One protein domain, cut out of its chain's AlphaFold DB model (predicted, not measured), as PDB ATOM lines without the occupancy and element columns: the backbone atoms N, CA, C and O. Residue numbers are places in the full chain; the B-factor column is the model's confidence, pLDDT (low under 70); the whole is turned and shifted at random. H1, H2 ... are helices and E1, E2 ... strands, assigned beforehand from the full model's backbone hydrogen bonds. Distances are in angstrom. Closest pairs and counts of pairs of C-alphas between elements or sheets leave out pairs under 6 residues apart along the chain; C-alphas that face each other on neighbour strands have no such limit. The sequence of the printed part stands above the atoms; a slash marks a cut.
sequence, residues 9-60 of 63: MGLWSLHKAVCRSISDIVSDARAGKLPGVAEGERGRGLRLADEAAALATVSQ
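This is residues 9 to 60 of the 63 residues of an uncharacterized protein of viral metagenome (UniProt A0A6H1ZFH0). What does the model look like? Three short helices, H1, H2 and H3, stand loosely round a middle, near each other, with a small two-stranded hairpin, E1 and E2, beside H2 and H3. The hairpin's link with Arg 42 and the link after H1 with Ala 17 lie at opposite ends of the length. What is it made of? The 52 printed residues hold H1, H2, E1, E2 and H3 in that order, a mixed class with one antiparallel sheet, E1 - E2. The whole is compact, with a radius of gyration of the C-alphas of 9.9 A, yet elongated, spanning 30 by 20 by 18 A.

Where are the helices? H1 is residues 9 to 14, from C-alpha 9 at (17.780, -91.275, -3.013). H2 is residues 22 to 30, 12.1 A long, and H3 is residues 51 to 58, 10.2 A long, ending with C-alpha 58 at (27.808, -94.973, -2.322). Where are the strands? E1 is residues 37 to 39 and E2 residues 46 to 48, each 6.9 A long.

How do the helices stand? H1 and H2 are close but not clearly touching, Trp 12 and Ile 22 having the closest C-alphas, 7.1 A apart. H1 and H3 are close but not clearly touching, about perpendicular at 86 degrees, with the C-alphas of Leu 11 and Leu 55 closest at 7.4 A. In H1, H2 and H3 every O i to N i+4 pair is within hydrogen-bond range. How do the strands pair? E1 and E2 form an antiparallel hairpin, with N 38 and O 47 within hydrogen-bond range at 2.8 A. What comes near them? The closest C-alphas of H2 and E1 are those of Ala 29 and Val 37, 6.3 A apart; those of E1 and H3 are Val 37 and Ala 54, 6.0 A apart.

How far does it reach? The two C-alphas farthest apart, those of Ala 17 and Arg 42, are 30.5 A apart. Is it unbroken and sure? The printed part has no cut and no long link. Residues 40 to 44 and residue 60 have pLDDT under 70.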
ATOM      1  N   MET A   9      18.297 -91.115  -1.650       82.38
ATOM      2  CA  MET A   9      17.780 -91.275  -3.013       82.38
ATOM      3  C   MET A   9      18.125 -90.087  -3.915       82.38
ATOM      4  O   MET A   9      18.411 -90.296  -5.091       82.38
ATOM      5  N   GLY A  10      18.115 -88.861  -3.383       81.19
ATOM      6  CA  GLY A  10      18.503 -87.668  -4.134       81.19
ATOM      7  C   GLY A  10      19.973 -87.717  -4.545       81.19
ATOM      8  O   GLY A  10      20.287 -87.533  -5.719       81.19
ATOM      9  N   LEU A  11      20.856 -88.057  -3.603       81.19
ATOM     10  CA  LEU A  11      22.290 -88.208  -3.868       81.19
ATOM     11  C   LEU A  11      22.566 -89.330  -4.870       81.19
ATOM     12  O   LEU A  11      23.299 -89.134  -5.836       81.19
ATOM     13  N   TRP A  12      21.932 -90.490  -4.686       83.88
ATOM     14  CA  TRP A  12      22.074 -91.598  -5.623       83.88
ATOM     15  C   TRP A  12      21.578 -91.230  -7.018       83.88
ATOM     16  O   TRP A  12      22.230 -91.558  -7.997       83.88
ATOM     17  N   SER A  13      20.454 -90.519  -7.136       83.06
ATOM     18  CA  SER A  13      19.941 -90.093  -8.439       83.06
ATOM     19  C   SER A  13      20.896 -89.130  -9.153       83.06
ATOM     20  O   SER A  13      21.017 -89.206 -10.374       83.06
ATOM     21  N   LEU A  14      21.575 -88.246  -8.414       83.69
ATOM     22  CA  LEU A  14      22.581 -87.324  -8.957       83.69
ATOM     23  C   LEU A  14      23.858 -88.049  -9.407       83.69
ATOM     24  O   LEU A  14      24.434 -87.701 -10.433       83.69
ATOM     25  N   HIS A  15      24.274 -89.079  -8.669       81.38
ATOM     26  CA  HIS A  15      25.531 -89.801  -8.892       81.38
ATOM     27  C   HIS A  15      25.331 -91.227  -9.422       81.38
ATOM     28  O   HIS A  15      26.242 -92.050  -9.367       81.38
ATOM     29  N   LYS A  16      24.160 -91.531  -9.992       80.69
ATOM     30  CA  LYS A  16      23.752 -92.893 -10.378       80.69
ATOM     31  C   LYS A  16      24.762 -93.599 -11.284       80.69
ATOM     32  O   LYS A  16      24.909 -94.809 -11.193       80.69
ATOM     33  N   ALA A  17      25.444 -92.849 -12.149       80.88
ATOM     34  CA  ALA A  17      26.440 -93.382 -13.078       80.88
ATOM     35  C   ALA A  17      27.694 -93.950 -12.389       80.88
ATOM     36  O   ALA A  17      28.373 -94.786 -12.973       80.88
ATOM     37  N   VAL A  18      28.000 -93.492 -11.173       81.25
ATOM     38  CA  VAL A  18      29.184 -93.904 -10.398       81.25
ATOM     39  C   VAL A  18      28.819 -94.619  -9.097       81.25
ATOM     40  O   VAL A  18      29.692 -95.148  -8.415       81.25
ATOM     41  N   CYS A  19      27.537 -94.636  -8.729       82.44
ATOM     42  CA  CYS A  19      27.064 -95.290  -7.522       82.44
ATOM     43  C   CYS A  19      26.756 -96.773  -7.730       82.44
ATOM     44  O   CYS A  19      26.250 -97.187  -8.772       82.44
ATOM     45  N   ARG A  20      26.956 -97.560  -6.668       82.88
ATOM     46  CA  ARG A  20      26.464 -98.942  -6.578       82.88
ATOM     47  C   ARG A  20      24.929 -99.001  -6.540       82.88
ATOM     48  O   ARG A  20      24.240 -97.980  -6.439       82.88
ATOM     49  N   SER A  21      24.380-100.209  -6.640       85.50
ATOM     50  CA  SER A  21      22.936-100.463  -6.643       85.50
ATOM     51  C   SER A  21      22.233 -99.786  -5.463       85.50
ATOM     52  O   SER A  21      22.651 -99.933  -4.315       85.50
ATOM     53  N   ILE A  22      21.114 -99.098  -5.721       83.25
ATOM     54  CA  ILE A  22      20.339 -98.436  -4.658       83.25
ATOM     55  C   ILE A  22      19.882 -99.425  -3.574       83.25
ATOM     56  O   ILE A  22      19.843 -99.067  -2.403       83.25
ATOM     57  N   SER A  23      19.595-100.678  -3.939       83.06
ATOM     58  CA  SER A  23      19.190-101.730  -2.997       83.06
ATOM     59  C   SER A  23      20.288-102.090  -1.989       83.06
ATOM     60  O   SER A  23      19.989-102.241  -0.803       83.06
ATOM     61  N   ASP A  24      21.546-102.181  -2.433       85.06
ATOM     62  CA  ASP A  24      22.705-102.414  -1.558       85.06
ATOM     63  C   ASP A  24      22.923-101.233  -0.620       85.06
ATOM     64  O   ASP A  24      23.067-101.404   0.586       85.06
ATOM     65  N   ILE A  25      22.849-100.016  -1.165       84.75
ATOM     66  CA  ILE A  25      22.997 -98.785  -0.387       84.75
ATOM     67  C   ILE A  25      21.914 -98.705   0.695       84.75
ATOM     68  O   ILE A  25      22.207 -98.426   1.853       84.75
ATOM     69  N   VAL A  26      20.651 -98.957   0.348       83.81
ATOM     70  CA  VAL A  26      19.551 -98.927   1.320       83.81
ATOM     71  C   VAL A  26      19.716-100.024   2.374       83.81
ATOM     72  O   VAL A  26      19.433 -99.770   3.546       83.81
ATOM     73  N   SER A  27      20.194-101.213   1.992       85.38
ATOM     74  CA  SER A  27      20.453-102.309   2.936       85.38
ATOM     75  C   SER A  27      21.574-101.972   3.916       85.38
ATOM     76  O   SER A  27      21.382-102.116   5.122       85.38
ATOM     77  N   ASP A  28      22.710-101.460   3.434       84.88
ATOM     78  CA  ASP A  28      23.824-101.044   4.293       84.88
ATOM     79  C   ASP A  28      23.440 -99.875   5.204       84.88
ATOM     80  O   ASP A  28      23.793 -99.861   6.381       84.88
ATOM     81  N   ALA A  29      22.675 -98.910   4.694       84.38
ATOM     82  CA  ALA A  29      22.209 -97.776   5.481       84.38
ATOM     83  C   ALA A  29      21.240 -98.199   6.591       84.38
ATOM     84  O   ALA A  29      21.384 -97.742   7.721       84.38
ATOM     85  N   ARG A  30      20.311 -99.123   6.309       82.56
ATOM     86  CA  ARG A  30      19.449 -99.728   7.343       82.56
ATOM     87  C   ARG A  30      20.225-100.593   8.332       82.56
ATOM     88  O   ARG A  30      19.831-100.701   9.483       82.56
ATOM     89  N   ALA A  31      21.324-101.202   7.898       84.56
ATOM     90  CA  ALA A  31      22.225-101.936   8.778       84.56
ATOM     91  C   ALA A  31      23.151-101.015   9.600       84.56
ATOM     92  O   ALA A  31      23.972-101.523  10.361       84.56
ATOM     93  N   GLY A  32      23.065 -99.686   9.433       81.00
ATOM     94  CA  GLY A  32      23.941 -98.719  10.103       81.00
ATOM     95  C   GLY A  32      25.395 -98.753   9.618       81.00
ATOM     96  O   GLY A  32      26.285 -98.257  10.300       81.00
ATOM     97  N   LYS A  33      25.654 -99.352   8.450       82.94
ATOM     98  CA  LYS A  33      26.994 -99.540   7.867       82.94
ATOM     99  C   LYS A  33      27.420 -98.413   6.932       82.94
ATOM    100  O   LYS A  33      28.528 -98.443   6.407       82.94
ATOM    101  N   LEU A  34      26.536 -97.448   6.685       81.19
ATOM    102  CA  LEU A  34      26.753 -96.369   5.730       81.19
ATOM    103  C   LEU A  34      27.080 -95.072   6.486       81.19
ATOM    104  O   LEU A  34      26.164 -94.398   6.964       81.19
ATOM    105  N   PRO A  35      28.371 -94.723   6.642       80.62
ATOM    106  CA  PRO A  35      28.753 -93.477   7.284       80.62
ATOM    107  C   PRO A  35      28.206 -92.284   6.495       80.62
ATOM    108  O   PRO A  35      28.128 -92.302   5.267       80.62
ATOM    109  N   GLY A  36      27.782 -91.251   7.220       80.12
ATOM    110  CA  GLY A  36      27.130 -90.084   6.627       80.12
ATOM    111  C   GLY A  36      25.659 -90.293   6.262       80.12
ATOM    112  O   GLY A  36      25.035 -89.363   5.757       80.12
ATOM    113  N   VAL A  37      25.065 -91.455   6.558       82.62
ATOM    114  CA  VAL A  37      23.623 -91.701   6.405       82.62
ATOM    115  C   VAL A  37      23.001 -91.997   7.764       82.62
ATOM    116  O   VAL A  37      23.497 -92.821   8.524       82.62
ATOM    117  N   ALA A  38      21.894 -91.327   8.060       80.19
ATOM    118  CA  ALA A  38      21.095 -91.545   9.253       80.19
ATOM    119  C   ALA A  38      19.668 -91.944   8.870       80.19
ATOM    120  O   ALA A  38      19.105 -91.462   7.882       80.19
ATOM    121  N   GLU A  39      19.051 -92.805   9.673       74.56
ATOM    122  CA  GLU A  39      17.620 -93.061   9.546       74.56
ATOM    123  C   GLU A  39      16.839 -91.799   9.929       74.56
ATOM    124  O   GLU A  39      17.072 -91.171  10.963       74.56
ATOM    125  N   GLY A  40      15.923 -91.382   9.059       68.50
ATOM    126  CA  GLY A  40      15.045 -90.255   9.321       68.50
ATOM    127  C   GLY A  40      14.057 -90.573  10.441       68.50
ATOM    128  O   GLY A  40      13.560 -91.695  10.566       68.50
ATOM    129  N   GLU A  41      13.721 -89.555  11.232       57.22
ATOM    130  CA  GLU A  41      12.783 -89.689  12.347       57.22
ATOM    131  C   GLU A  41      11.444 -90.295  11.880       57.22
ATOM    132  O   GLU A  41      10.865 -89.874  10.869       57.22
ATOM    133  N   ARG A  42      10.956 -91.303  12.619       57.47
ATOM    134  CA  ARG A  42       9.712 -92.054  12.347       57.47
ATOM    135  C   ARG A  42       9.700 -92.857  11.036       57.47
ATOM    136  O   ARG A  42       8.638 -93.047  10.448       57.47
ATOM    137  N   GLY A  43      10.853 -93.330  10.561       57.12
ATOM    138  CA  GLY A  43      10.915 -94.215   9.394       57.12
ATOM    139  C   GLY A  43      10.644 -93.512   8.060       57.12
ATOM    140  O   GLY A  43      10.362 -94.176   7.064       57.12
ATOM    141  N   ARG A  44      10.761 -92.175   8.004       62.19
ATOM    142  CA  ARG A  44      10.617 -91.365   6.774       62.19
ATOM    143  C   ARG A  44      11.811 -91.486   5.809       62.19
ATOM    144  O   ARG A  44      12.175 -90.520   5.140       62.19
ATOM    145  N   GLY A  45      12.416 -92.667   5.723       71.31
ATOM    146  CA  GLY A  45      13.530 -92.958   4.826       71.31
ATOM    147  C   GLY A  45      14.903 -92.575   5.378       71.31
ATOM    148  O   GLY A  45      15.063 -92.271   6.555       71.31
ATOM    149  N   LEU A  46      15.907 -92.647   4.504       79.50
ATOM    150  CA  LEU A  46      17.318 -92.448   4.828       79.50
ATOM    151  C   LEU A  46      17.735 -91.017   4.479       79.50
ATOM    152  O   LEU A  46      17.582 -90.574   3.334       79.50
ATOM    153  N   ARG A  47      18.251 -90.299   5.475       80.75
ATOM    154  CA  ARG A  47      18.753 -88.930   5.354       80.75
ATOM    155  C   ARG A  47      20.267 -88.915   5.314       80.75
ATOM    156  O   ARG A  47      20.918 -89.748   5.932       80.75
ATOM    157  N   LEU A  48      20.814 -87.932   4.614       80.75
ATOM    158  CA  LEU A  48      22.241 -87.658   4.690       80.75
ATOM    159  C   LEU A  48      22.522 -86.872   5.971       80.75
ATOM    160  O   LEU A  48      21.940 -85.811   6.193       80.75
ATOM    161  N   ALA A  49      23.385 -87.424   6.814       80.94
ATOM    162  CA  ALA A  49      24.016 -86.722   7.925       80.94
ATOM    163  C   ALA A  49      25.313 -86.033   7.470       80.94
ATOM    164  O   ALA A  49      25.617 -84.942   7.938       80.94
ATOM    165  N   ASP A  50      26.036 -86.651   6.531       80.81
ATOM    166  CA  ASP A  50      27.230 -86.102   5.894       80.81
ATOM    167  C   ASP A  50      27.247 -86.520   4.419       80.81
ATOM    168  O   ASP A  50      27.284 -87.707   4.090       80.81
ATOM    169  N   GLU A  51      27.162 -85.535   3.526       79.50
ATOM    170  CA  GLU A  51      27.074 -85.780   2.087       79.50
ATOM    171  C   GLU A  51      28.361 -86.386   1.524       79.50
ATOM    172  O   GLU A  51      28.293 -87.305   0.711       79.50
ATOM    173  N   ALA A  52      29.529 -85.914   1.964       79.94
ATOM    174  CA  ALA A  52      30.813 -86.355   1.432       79.94
ATOM    175  C   ALA A  52      31.118 -87.804   1.839       79.94
ATOM    176  O   ALA A  52      31.517 -88.614   1.000       79.94
ATOM    177  N   ALA A  53      30.873 -88.155   3.103       80.25
ATOM    178  CA  ALA A  53      31.031 -89.513   3.613       80.25
ATOM    179  C   ALA A  53      30.018 -90.480   2.983       80.25
ATOM    180  O   ALA A  53      30.379 -91.599   2.595       80.25
ATOM    181  N   ALA A  54      28.768 -90.035   2.807       82.44
ATOM    182  CA  ALA A  54      27.766 -90.821   2.106       82.44
ATOM    183  C   ALA A  54      28.174 -91.040   0.649       82.44
ATOM    184  O   ALA A  54      28.168 -92.182   0.193       82.44
ATOM    185  N   LEU A  55      28.597 -89.985  -0.059       80.25
ATOM    186  CA  LEU A  55      29.035 -90.061  -1.451       80.25
ATOM    187  C   LEU A  55      30.204 -91.031  -1.605       80.25
ATOM    188  O   LEU A  55      30.125 -91.912  -2.456       80.25
ATOM    189  N   ALA A  56      31.231 -90.941  -0.758       81.56
ATOM    190  CA  ALA A  56      32.370 -91.861  -0.766       81.56
ATOM    191  C   ALA A  56      31.939 -93.328  -0.593       81.56
ATOM    192  O   ALA A  56      32.470 -94.219  -1.249       81.56
ATOM    193  N   THR A  57      30.926 -93.580   0.236       77.56
ATOM    194  CA  THR A  57      30.431 -94.937   0.502       77.56
ATOM    195  C   THR A  57      29.490 -95.453  -0.592       77.56
ATOM    196  O   THR A  57      29.431 -96.654  -0.868       77.56
ATOM    197  N   VAL A  58      28.717 -94.574  -1.237       80.12
ATOM    198  CA  VAL A  58      27.808 -94.973  -2.322       80.12
ATOM    199  C   VAL A  58      28.487 -95.048  -3.685       80.12
ATOM    200  O   VAL A  58      28.004 -95.785  -4.540       80.12
ATOM    201  N   SER A  59      29.596 -94.332  -3.887       76.88
ATOM    202  CA  SER A  59      30.388 -94.320  -5.129       76.88
ATOM    203  C   SER A  59      31.392 -95.476  -5.252       76.88
ATOM    204  O   SER A  59      32.012 -95.644  -6.300       76.88
ATOM    205  N   GLN A  60      31.509 -96.341  -4.237       63.50
ATOM    206  CA  GLN A  60      32.241 -97.606  -4.348       63.50
ATOM    207  C   GLN A  60      31.441 -98.633  -5.164       63.50
ATOM    208  O   GLN A  60      30.805 -99.536  -4.628       63.50
TER     209      GLN A  60